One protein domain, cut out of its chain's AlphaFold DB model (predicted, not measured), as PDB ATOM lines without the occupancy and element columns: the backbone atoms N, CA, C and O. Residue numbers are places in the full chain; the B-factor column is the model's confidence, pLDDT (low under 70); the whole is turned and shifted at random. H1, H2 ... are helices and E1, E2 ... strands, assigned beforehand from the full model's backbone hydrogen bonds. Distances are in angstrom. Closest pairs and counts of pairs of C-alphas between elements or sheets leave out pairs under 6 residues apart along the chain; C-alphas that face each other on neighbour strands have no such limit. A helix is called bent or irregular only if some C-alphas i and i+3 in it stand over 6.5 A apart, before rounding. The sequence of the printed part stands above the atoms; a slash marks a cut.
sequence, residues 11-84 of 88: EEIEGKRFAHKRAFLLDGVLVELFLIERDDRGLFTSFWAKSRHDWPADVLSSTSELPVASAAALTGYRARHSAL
ATOM      1  N   GLU A  11     -61.399  -7.721  -8.959       89.94
ATOM      2  CA  GLU A  11     -61.931  -6.428  -8.536       89.94
ATOM      3  C   GLU A  11     -60.804  -5.398  -8.522       89.94
ATOM      4  O   GLU A  11     -59.793  -5.592  -7.850       89.94
ATOM      5  N   GLU A  12     -60.942  -4.294  -9.257       93.19
ATOM      6  CA  GLU A  12     -59.994  -3.185  -9.127       93.19
ATOM      7  C   GLU A  12     -60.247  -2.420  -7.822       93.19
ATOM      8  O   GLU A  12     -61.365  -2.009  -7.526       93.19
ATOM      9  N   ILE A  13     -59.185  -2.154  -7.064       94.50
ATOM     10  CA  ILE A  13     -59.248  -1.328  -5.858       94.50
ATOM     11  C   ILE A  13     -59.089   0.135  -6.280       94.50
ATOM     12  O   ILE A  13     -57.970   0.653  -6.345       94.50
ATOM     13  N   GLU A  14     -60.199   0.820  -6.555       92.50
ATOM     14  CA  GLU A  14     -60.190   2.178  -7.128       92.50
ATOM     15  C   GLU A  14     -59.377   3.195  -6.311       92.50
ATOM     16  O   GLU A  14     -58.635   4.000  -6.876       92.50
ATOM     17  N   GLY A  15     -59.419   3.106  -4.977       92.19
ATOM     18  CA  GLY A  15     -58.626   3.958  -4.076       92.19
ATOM     19  C   GLY A  15     -57.102   3.787  -4.200       92.19
ATOM     20  O   GLY A  15     -56.342   4.524  -3.574       92.19
ATOM     21  N   LYS A  16     -56.637   2.819  -4.998       91.56
ATOM     22  CA  LYS A  16     -55.224   2.556  -5.308       91.56
ATOM     23  C   LYS A  16     -54.886   2.762  -6.792       91.56
ATOM     24  O   LYS A  16     -53.833   2.311  -7.249       91.56
ATOM     25  N   ARG A  17     -55.744   3.457  -7.547       94.25
ATOM     26  CA  ARG A  17     -55.499   3.845  -8.941       94.25
ATOM     27  C   ARG A  17     -54.603   5.088  -8.998       94.25
ATOM     28  O   ARG A  17     -55.038   6.190  -8.678       94.25
ATOM     29  N   PHE A  18     -53.356   4.931  -9.448       93.56
ATOM     30  CA  PHE A  18     -52.391   6.036  -9.576       93.56
ATOM     31  C   PHE A  18     -51.699   6.029 -10.938       93.56
ATOM     32  O   PHE A  18     -51.613   4.989 -11.574       93.56
ATOM     33  N   ALA A  19     -51.143   7.153 -11.399       93.81
ATOM     34  CA  ALA A  19     -50.477   7.213 -12.712       93.81
ATOM     35  C   ALA A  19     -49.439   6.089 -12.938       93.81
ATOM     36  O   ALA A  19     -49.337   5.555 -14.033       93.81
ATOM     37  N   HIS A  20     -48.745   5.679 -11.874       93.38
ATOM     38  CA  HIS A  20     -47.681   4.675 -11.901       93.38
ATOM     39  C   HIS A  20     -48.118   3.261 -11.481       93.38
ATOM     40  O   HIS A  20     -47.300   2.344 -11.561       93.38
ATOM     41  N   LYS A  21     -49.355   3.062 -10.994       94.38
ATOM     42  CA  LYS A  21     -49.825   1.730 -10.581       94.38
ATOM     43  C   LYS A  21     -51.339   1.512 -10.620       94.38
ATOM     44  O   LYS A  21     -52.143   2.444 -10.537       94.38
ATOM     45  N   ARG A  22     -51.729   0.244 -10.702       95.44
ATOM     46  CA  ARG A  22     -53.097  -0.256 -10.500       95.44
ATOM     47  C   ARG A  22     -53.059  -1.364  -9.455       95.44
ATOM     48  O   ARG A  22     -52.042  -2.042  -9.332       95.44
ATOM     49  N   ALA A  23     -54.142  -1.550  -8.714       95.50
ATOM     50  CA  ALA A  23     -54.240  -2.625  -7.737       95.50
ATOM     51  C   ALA A  23     -55.562  -3.365  -7.890       95.50
ATOM     52  O   ALA A  23     -56.597  -2.742  -8.111       95.50
ATOM     53  N   PHE A  24     -55.510  -4.680  -7.731       93.62
ATOM     54  CA  PHE A  24     -56.648  -5.568  -7.875       93.62
ATOM     55  C   PHE A  24     -56.697  -6.554  -6.715       93.62
ATOM     56  O   PHE A  24     -55.657  -6.944  -6.177       93.62
ATOM     57  N   LEU A  25     -57.900  -6.976  -6.350       92.81
ATOM     58  CA  LEU A  25     -58.131  -8.149  -5.528       92.81
ATOM     59  C   LEU A  25     -58.478  -9.315  -6.457       92.81
ATOM     60  O   LEU A  25     -59.402  -9.218  -7.261       92.81
ATOM     61  N   LEU A  26     -57.712 -10.400  -6.364       88.38
ATOM     62  CA  LEU A  26     -57.918 -11.626  -7.127       88.38
ATOM     63  C   LEU A  26     -58.031 -12.789  -6.142       88.38
ATOM     64  O   LEU A  26     -57.032 -13.175  -5.540       88.38
ATOM     65  N   ASP A  27     -59.240 -13.312  -5.941       87.12
ATOM     66  CA  ASP A  27     -59.533 -14.367  -4.953       87.12
ATOM     67  C   ASP A  27     -58.936 -14.082  -3.557       87.12
ATOM     68  O   ASP A  27     -58.327 -14.943  -2.924       87.12
ATOM     69  N   GLY A  28     -59.050 -12.835  -3.088       86.38
ATOM     70  CA  GLY A  28     -58.507 -12.405  -1.791       86.38
ATOM     71  C   GLY A  28     -57.009 -12.064  -1.789       86.38
ATOM     72  O   GLY A  28     -56.496 -11.586  -0.778       86.38
ATOM     73  N   VAL A  29     -56.302 -12.243  -2.908       88.75
ATOM     74  CA  VAL A  29     -54.892 -11.862  -3.062       88.75
ATOM     75  C   VAL A  29     -54.789 -10.459  -3.656       88.75
ATOM     76  O   VAL A  29     -55.334 -10.185  -4.724       88.75
ATOM     77  N   LEU A  30     -54.058  -9.566  -2.980       91.44
ATOM     78  CA  LEU A  30     -53.730  -8.246  -3.517       91.44
ATOM     79  C   LEU A  30     -52.674  -8.378  -4.618       91.44
ATOM     80  O   LEU A  30     -51.544  -8.796  -4.359       91.44
ATOM     81  N   VAL A  31     -53.029  -7.946  -5.822       91.31
ATOM     82  CA  VAL A  31     -52.135  -7.853  -6.975       91.31
ATOM     83  C   VAL A  31     -51.919  -6.380  -7.300       91.31
ATOM     84  O   VAL A  31     -52.878  -5.646  -7.521       91.31
ATOM     85  N   GLU A  32     -50.667  -5.936  -7.344       92.81
ATOM     86  CA  GLU A  32     -50.312  -4.579  -7.770       92.81
ATOM     87  C   GLU A  32     -49.535  -4.634  -9.086       92.81
ATOM     88  O   GLU A  32     -48.543  -5.350  -9.207       92.81
ATOM     89  N   LEU A  33     -49.991  -3.860 -10.071       92.38
ATOM     90  CA  LEU A  33     -49.316  -3.661 -11.349       92.38
ATOM     91  C   LEU A  33     -48.616  -2.308 -11.332       92.38
ATOM     92  O   LEU A  33     -49.259  -1.295 -11.053       92.38
ATOM     93  N   PHE A  34     -47.331  -2.283 -11.675       93.75
ATOM     94  CA  PHE A  34     -46.534  -1.063 -11.778       93.75
ATOM     95  C   PHE A  34     -46.195  -0.765 -13.233       93.75
ATOM     96  O   PHE A  34     -45.868  -1.671 -13.999       93.75
ATOM     97  N   LEU A  35     -46.249   0.513 -13.604       94.62
ATOM     98  CA  LEU A  35     -45.759   0.966 -14.898       94.62
ATOM     99  C   LEU A  35     -44.230   1.037 -14.853       94.62
ATOM    100  O   LEU A  35     -43.670   1.827 -14.091       94.62
ATOM    101  N   ILE A  36     -43.571   0.198 -15.649       93.88
ATOM    102  CA  ILE A  36     -42.117   0.213 -15.817       93.88
ATOM    103  C   ILE A  36     -41.778   0.998 -17.082       93.88
ATOM    104  O   ILE A  36     -42.281   0.707 -18.166       93.88
ATOM    105  N   GLU A  37     -40.896   1.970 -16.923       95.06
ATOM    106  CA  GLU A  37     -40.289   2.790 -17.961       95.06
ATOM    107  C   GLU A  37     -38.809   2.405 -18.125       95.06
ATOM    108  O   GLU A  37     -38.234   1.703 -17.285       95.06
ATOM    109  N   ARG A  38     -38.178   2.855 -19.215       96.12
ATOM    110  CA  ARG A  38     -36.765   2.588 -19.511       96.12
ATOM    111  C   ARG A  38     -36.051   3.860 -19.944       96.12
ATOM    112  O   ARG A  38     -36.563   4.585 -20.791       96.12
ATOM    113  N   ASP A  39     -34.853   4.075 -19.412       96.19
ATOM    114  CA  ASP A  39     -33.908   5.103 -19.854       96.19
ATOM    115  C   ASP A  39     -32.460   4.576 -19.858       96.19
ATOM    116  O   ASP A  39     -32.225   3.373 -19.698       96.19
ATOM    117  N   ASP A  40     -31.486   5.476 -20.030       97.12
ATOM    118  CA  ASP A  40     -30.051   5.154 -20.070       97.12
ATOM    119  C   ASP A  40     -29.521   4.542 -18.763       97.12
ATOM    120  O   ASP A  40     -28.480   3.885 -18.759       97.12
ATOM    121  N   ARG A  41     -30.228   4.727 -17.640       95.44
ATOM    122  CA  ARG A  41     -29.871   4.147 -16.338       95.44
ATOM    123  C   ARG A  41     -30.527   2.790 -16.084       95.44
ATOM    124  O   ARG A  41     -30.171   2.134 -15.108       95.44
ATOM    125  N   GLY A  42     -31.470   2.371 -16.926       95.69
ATOM    126  CA  GLY A  42     -32.144   1.081 -16.831       95.69
ATOM    127  C   GLY A  42     -33.658   1.188 -16.672       95.69
ATOM    128  O   GLY A  42     -34.298   2.105 -17.185       95.69
ATOM    129  N   LEU A  43     -34.241   0.188 -16.010       96.56
ATOM    130  CA  LEU A  43     -35.684   0.073 -15.804       96.56
ATOM    131  C   LEU A  43     -36.088   0.809 -14.531       96.56
ATOM    132  O   LEU A  43     -35.444   0.659 -13.494       96.56
ATOM    133  N   PHE A  44     -37.170   1.577 -14.579       96.62
ATOM    134  CA  PHE A  44     -37.625   2.328 -13.413       96.62
ATOM    135  C   PHE A  44     -39.136   2.531 -13.398       96.62
ATOM    136  O   PHE A  44     -39.815   2.352 -14.401       96.62
ATOM    137  N   THR A  45     -39.666   2.938 -12.251       96.06
ATOM    138  CA  THR A  45     -41.018   3.500 -12.141       96.06
ATOM    139  C   THR A  45     -40.931   4.900 -11.548       96.06
ATOM    140  O   THR A  45     -40.264   5.112 -10.527       96.06
ATOM    141  N   SER A  46     -41.620   5.854 -12.175       95.38
ATOM    142  CA  SER A  46     -41.792   7.212 -11.658       95.38
ATOM    143  C   SER A  46     -42.962   7.279 -10.671       95.38
ATOM    144  O   SER A  46     -44.132   7.363 -11.046       95.38
ATOM    145  N   PHE A  47     -42.666   7.243  -9.373       93.19
ATOM    146  CA  PHE A  47     -43.661   7.397  -8.317       93.19
ATOM    147  C   PHE A  47     -44.006   8.876  -8.139       93.19
ATOM    148  O   PHE A  47     -43.179   9.690  -7.722       93.19
ATOM    149  N   TRP A  48     -45.260   9.219  -8.442       90.12
ATOM    150  CA  TRP A  48     -45.830  10.562  -8.250       90.12
ATOM    151  C   TRP A  48     -45.081  11.690  -8.975       90.12
ATOM    152  O   TRP A  48     -45.171  12.834  -8.543       90.12
ATOM    153  N   ALA A  49     -44.316  11.372 -10.028       88.44
ATOM    154  CA  ALA A  49     -43.388  12.300 -10.688       88.44
ATOM    155  C   ALA A  49     -42.357  12.960  -9.742       88.44
ATOM    156  O   ALA A  49     -41.749  13.968 -10.093       88.44
ATOM    157  N   LYS A  50     -42.152  12.397  -8.544       89.00
ATOM    158  CA  LYS A  50     -41.252  12.920  -7.504       89.00
ATOM    159  C   LYS A  50     -40.140  11.941  -7.154       89.00
ATOM    160  O   LYS A  50     -39.003  12.347  -6.936       89.00
ATOM    161  N   SER A  51     -40.474  10.656  -7.096       91.56
ATOM    162  CA  SER A  51     -39.576   9.619  -6.602       91.56
ATOM    163  C   SER A  51     -39.330   8.583  -7.680       91.56
ATOM    164  O   SER A  51     -40.257   7.984  -8.217       91.56
ATOM    165  N   ARG A  52     -38.059   8.333  -7.974       93.81
ATOM    166  CA  ARG A  52     -37.647   7.263  -8.878       93.81
ATOM    167  C   ARG A  52     -37.369   5.989  -8.085       93.81
ATOM    168  O   ARG A  52     -36.632   6.017  -7.097       93.81
ATOM    169  N   HIS A  53     -37.927   4.873  -8.539       95.25
ATOM    170  CA  HIS A  53     -37.513   3.543  -8.104       95.25
ATOM    171  C   HIS A  53     -36.852   2.819  -9.273       95.25
ATOM    172  O   HIS A  53     -37.523   2.528 -10.259       95.25
ATOM    173  N   ASP A  54     -35.550   2.566  -9.164       95.50
ATOM    174  CA  ASP A  54     -34.806   1.762 -10.131       95.50
ATOM    175  C   ASP A  54     -35.051   0.270  -9.854       95.50
ATOM    176  O   ASP A  54     -34.836  -0.210  -8.737       95.50
ATOM    177  N   TRP A  55     -35.511  -0.446 -10.875       95.69
ATOM    178  CA  TRP A  55     -35.695  -1.892 -10.851       95.69
ATOM    179  C   TRP A  55     -34.399  -2.600 -11.261       95.69
ATOM    180  O   TRP A  55     -33.631  -2.062 -12.063       95.69
ATOM    181  N   PRO A  56     -34.142  -3.822 -10.764       94.31
ATOM    182  CA  PRO A  56     -33.025  -4.610 -11.262       94.31
ATOM    183  C   PRO A  56     -33.283  -5.066 -12.712       94.31
ATOM    184  O   PRO A  56     -34.420  -5.071 -13.187       94.31
ATOM    185  N   ALA A  57     -32.228  -5.450 -13.433       90.94
ATOM    186  CA  ALA A  57     -32.335  -5.851 -14.841       90.94
ATOM    187  C   ALA A  57     -33.226  -7.093 -15.049       90.94
ATOM    188  O   ALA A  57     -33.867  -7.232 -16.088       90.94
ATOM    189  N   ASP A  58     -33.307  -7.962 -14.042       90.50
ATOM    190  CA  ASP A  58     -34.158  -9.149 -13.975       90.50
ATOM    191  C   ASP A  58     -35.516  -8.841 -13.316       90.50
ATOM    192  O   ASP A  58     -36.018  -9.620 -12.507       90.50
ATOM    193  N   VAL A  59     -36.122  -7.686 -13.621       92.12
ATOM    194  CA  VAL A  59     -37.363  -7.243 -12.959       92.12
ATOM    195  C   VAL A  59     -38.518  -8.237 -13.120       92.12
ATOM    196  O   VAL A  59     -39.320  -8.385 -12.199       92.12
ATOM    197  N   LEU A  60     -38.582  -8.946 -14.252       90.56
ATOM    198  CA  LEU A  60     -39.583  -9.976 -14.523       90.56
ATOM    199  C   LEU A  60     -38.988 -11.381 -14.390       90.56
ATOM    200  O   LEU A  60     -37.905 -11.666 -14.890       90.56
ATOM    201  N   SER A  61     -39.760 -12.270 -13.776       87.25
ATOM    202  CA  SER A  61     -39.537 -13.708 -13.697       87.25
ATOM    203  C   SER A  61     -40.657 -14.446 -14.428       87.25
ATOM    204  O   SER A  61     -41.834 -14.111 -14.283       87.25
ATOM    205  N   SER A  62     -40.295 -15.463 -15.206       78.75
ATOM    206  CA  SER A  62     -41.197 -16.269 -16.037       78.75
ATOM    207  C   SER A  62     -41.490 -17.643 -15.428       78.75
ATOM    208  O   SER A  62     -41.601 -18.637 -16.139       78.75
ATOM    209  N   THR A  63     -41.630 -17.726 -14.100       68.31
ATOM    210  CA  THR A  63     -41.999 -18.973 -13.396       68.31
ATOM    211  C   THR A  63     -43.407 -19.479 -13.733       68.31
ATOM    212  O   THR A  63     -43.792 -20.558 -13.288       68.31
ATOM    213  N   SER A  64     -44.182 -18.720 -14.511       69.06
ATOM    214  CA  SER A  64     -45.500 -19.094 -15.017       69.06
ATOM    215  C   SER A  64     -45.749 -18.477 -16.399       69.06
ATOM    216  O   SER A  64     -44.931 -17.706 -16.898       69.06
ATOM    217  N   GLU A  65     -46.911 -18.763 -16.992       76.19
ATOM    218  CA  GLU A  65     -47.377 -18.135 -18.241       76.19
ATOM    219  C   GLU A  65     -47.518 -16.605 -18.146       76.19
ATOM    220  O   GLU A  65     -47.605 -15.918 -19.164       76.19
ATOM    221  N   LEU A  66     -47.539 -16.064 -16.924       73.38
ATOM    222  CA  LEU A  66     -47.568 -14.637 -16.652       73.38
ATOM    223  C   LEU A  66     -46.236 -14.205 -16.039       73.38
ATOM    224  O   LEU A  66     -45.884 -14.681 -14.953       73.38
ATOM    225  N   PRO A  67     -45.505 -13.286 -16.691       82.25
ATOM    226  CA  PRO A  67     -44.346 -12.657 -16.084       82.25
ATOM    227  C   PRO A  67     -44.757 -11.918 -14.809       82.25
ATOM    228  O   PRO A  67     -45.623 -11.043 -14.837       82.25
ATOM    229  N   VAL A  68     -44.131 -12.267 -13.689       87.75
ATOM    230  CA  VAL A  68     -44.327 -11.608 -12.389       87.75
ATOM    231  C   VAL A  68     -43.030 -10.955 -11.940       87.75
ATOM    232  O   VAL A  68     -41.964 -11.282 -12.454       87.75
ATOM    233  N   ALA A  69     -43.094 -10.040 -10.975       92.19
ATOM    234  CA  ALA A  69     -41.884  -9.463 -10.399       92.19
ATOM    235  C   ALA A  69     -40.955 -10.572  -9.872       92.19
ATOM    236  O   ALA A  69     -41.405 -11.489  -9.179       92.19
ATOM    237  N   SER A  70     -39.661 -10.487 -10.180       92.88
ATOM    238  CA  SER A  70     -38.678 -11.400  -9.599       92.88
ATOM    239  C   SER A  70     -38.600 -11.236  -8.080       92.88
ATOM    240  O   SER A  70     -38.977 -10.204  -7.511       92.88
ATOM    241  N   ALA A  71     -38.079 -12.255  -7.391       91.44
ATOM    242  CA  ALA A  71     -37.881 -12.189  -5.944       91.44
ATOM    243  C   ALA A  71     -36.981 -11.003  -5.541       91.44
ATOM    244  O   ALA A  71     -37.238 -10.350  -4.525       91.44
ATOM    245  N   ALA A  72     -35.969 -10.690  -6.361       92.75
ATOM    246  CA  ALA A  72     -35.088  -9.543  -6.171       92.75
ATOM    247  C   ALA A  72     -35.848  -8.215  -6.314       92.75
ATOM    248  O   ALA A  72     -35.772  -7.370  -5.418       92.75
ATOM    249  N   ALA A  73     -36.646  -8.060  -7.378       93.88
ATOM    250  CA  ALA A  73     -37.466  -6.870  -7.597       93.88
ATOM    251  C   ALA A  73     -38.469  -6.642  -6.453       93.88
ATOM    252  O   ALA A  73     -38.554  -5.541  -5.906       93.88
ATOM    253  N   LEU A  74     -39.178  -7.692  -6.025       93.00
ATOM    254  CA  LEU A  74     -40.146  -7.602  -4.930       93.00
ATOM    255  C   LEU A  74     -39.483  -7.231  -3.596       93.00
ATOM    256  O   LEU A  74     -40.006  -6.398  -2.850       93.00
ATOM    257  N   THR A  75     -38.332  -7.832  -3.291       93.12
ATOM    258  CA  THR A  75     -37.580  -7.546  -2.061       93.12
ATOM    259  C   THR A  75     -37.066  -6.107  -2.055       93.12
ATOM    260  O   THR A  75     -37.268  -5.390  -1.072       93.12
ATOM    261  N   GLY A  76     -36.477  -5.648  -3.164       92.69
ATOM    262  CA  GLY A  76     -35.975  -4.279  -3.303       92.69
ATOM    263  C   GLY A  76     -37.078  -3.225  -3.192       92.69
ATOM    264  O   GLY A  76     -36.909  -2.219  -2.497       92.69
ATOM    265  N   TYR A  77     -38.241  -3.479  -3.800       92.56
ATOM    266  CA  TYR A  77     -39.410  -2.611  -3.661       92.56
ATOM    267  C   TYR A  77     -39.879  -2.512  -2.208       92.56
ATOM    268  O   TYR A  77     -40.032  -1.409  -1.679       92.56
ATOM    269  N   ARG A  78     -40.053  -3.651  -1.524       92.75
ATOM    270  CA  ARG A  78     -40.515  -3.688  -0.125       92.75
ATOM    271  C   ARG A  78     -39.573  -2.942   0.817       92.75
ATOM    272  O   ARG A  78     -40.054  -2.202   1.672       92.75
ATOM    273  N   ALA A  79     -38.262  -3.074   0.622       92.06
ATOM    274  CA  ALA A  79     -37.260  -2.372   1.423       92.06
ATOM    275  C   ALA A  79     -37.336  -0.840   1.275       92.06
ATOM    276  O   ALA A  79     -37.015  -0.110   2.210       92.06
ATOM    277  N   ARG A  80     -37.781  -0.342   0.114       88.31
ATOM    278  CA  ARG A  80     -37.873   1.097  -0.189       88.31
ATOM    279  C   ARG A  80     -39.282   1.667  -0.077       88.31
ATOM    280  O   ARG A  80     -39.452   2.875  -0.216       88.31
ATOM    281  N   HIS A  81     -40.286   0.830   0.169       85.88
ATOM    282  CA  HIS A  81     -41.693   1.213   0.074       85.88
ATOM    283  C   HIS A  81     -42.050   2.431   0.939       85.88
ATOM    284  O   HIS A  81     -42.798   3.295   0.489       85.88
ATOM    285  N   SER A  82     -41.485   2.547   2.145       84.38
ATOM    286  CA  SER A  82     -41.701   3.701   3.029       84.38
ATOM    287  C   SER A  82     -41.257   5.028   2.404       84.38
ATOM    288  O   SER A  82     -41.963   6.020   2.553       84.38
ATOM    289  N   ALA A  83     -40.151   5.035   1.656       83.19
ATOM    290  CA  ALA A  83     -39.599   6.217   0.992       83.19
ATOM    291  C   ALA A  83     -40.299   6.568  -0.338       83.19
ATOM    292  O   ALA A  83     -40.052   7.628  -0.905       83.19
ATOM    293  N   LEU A  84     -41.150   5.677  -0.859       81.00
ATOM    294  CA  LEU A  84     -41.898   5.868  -2.113       81.00
ATOM    295  C   LEU A  84     -43.354   6.294  -1.879       81.00
ATOM    296  O   LEU A  84     -44.134   6.429  -2.829       81.00
TER     297      LEU A  84
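This is residues 11 to 84 of the 88 residues of an uncharacterized protein of Thermoleophilaceae bacterium (UniProt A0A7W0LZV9). Two small antiparallel sheets lie end to end, a two-stranded hairpin of E1 and E2 and a three-stranded meander of E3, E4 and E5, with E2 running on into E3; a single helix, H1, lies over the edge strand E5 of the meander and runs along it. A long loop, residues 55 to 70, folds back on itself between E5 and H1. The printed part has 74 residues, with five named strands and then one named helix, in the order E1 E2 E3 E4 E5 H1. The sheets have the orders E1 - E2 and E3 - E4 - E5, and the class is mixed, helices and strands. The whole is compact, with a radius of gyration of the C-alphas of 12.7 A and spans of 37 by 30 by 20 A.

E1, residues 21 to 26, begins at C-alpha 21 (-49.825, 1.730, -10.581) and is 16.0 A long. E2, residues 29 to 34, is 16.2 A long. E3 is residues 37 to 39, and E4, residues 42 to 47, is 15.7 A long. E5 is residues 51 to 54. H1, residues 71 to 84, is 18.9 A long and ends at C-alpha 84 (-41.898, 5.868, -2.113); it is irregular, with C-alphas 79 and 82 7.7 A apart.

E1 and E2 form a hairpin at 159 degrees, with N 24 and O 31 2.8 A apart, within hydrogen-bond range. Residues 11 to 12 pair antiparallel with residues 24 to 25 of E1. E2 runs on into E3 across 2 residues, at 35 degrees. E3, E4 and E5 are a meander, each strand the antiparallel neighbour of the one before. In the hairpin of E3 and E4, N 37 and O 44 are 2.8 A apart; in that of E4 and E5, N 47 and O 51 are 2.8 A apart. The pairing is staggered: E4 pairs with E3 over residues 42 to 44 and with E5 over 44 to 47. H1 is on this sheet, over E5, at a height over the sheet of 9.8 A. It runs along the strands, at 14 degrees to E5 on the local plane, which is only just defined, by 6 C-alphas. The closest C-alphas of E5 and H1 are those of Ser 51 and Leu 84, 6.3 A. E1 and E2 are apart from H1. In H1, 8 of 10 O i to N i+4 pairs are within hydrogen-bond range.

The two C-alphas farthest apart, those of Asp 27 and Asp 40, are 38.5 A from each other. The printed part has no cut. The link from E5 to H1 is long, with 16 residues, and in it residues 60 to 61 pair antiparallel with residues 68 to 69; the other links are tight. The mean pLDDT of the printed part is 90.8, and residues 63 to 64 are under 70.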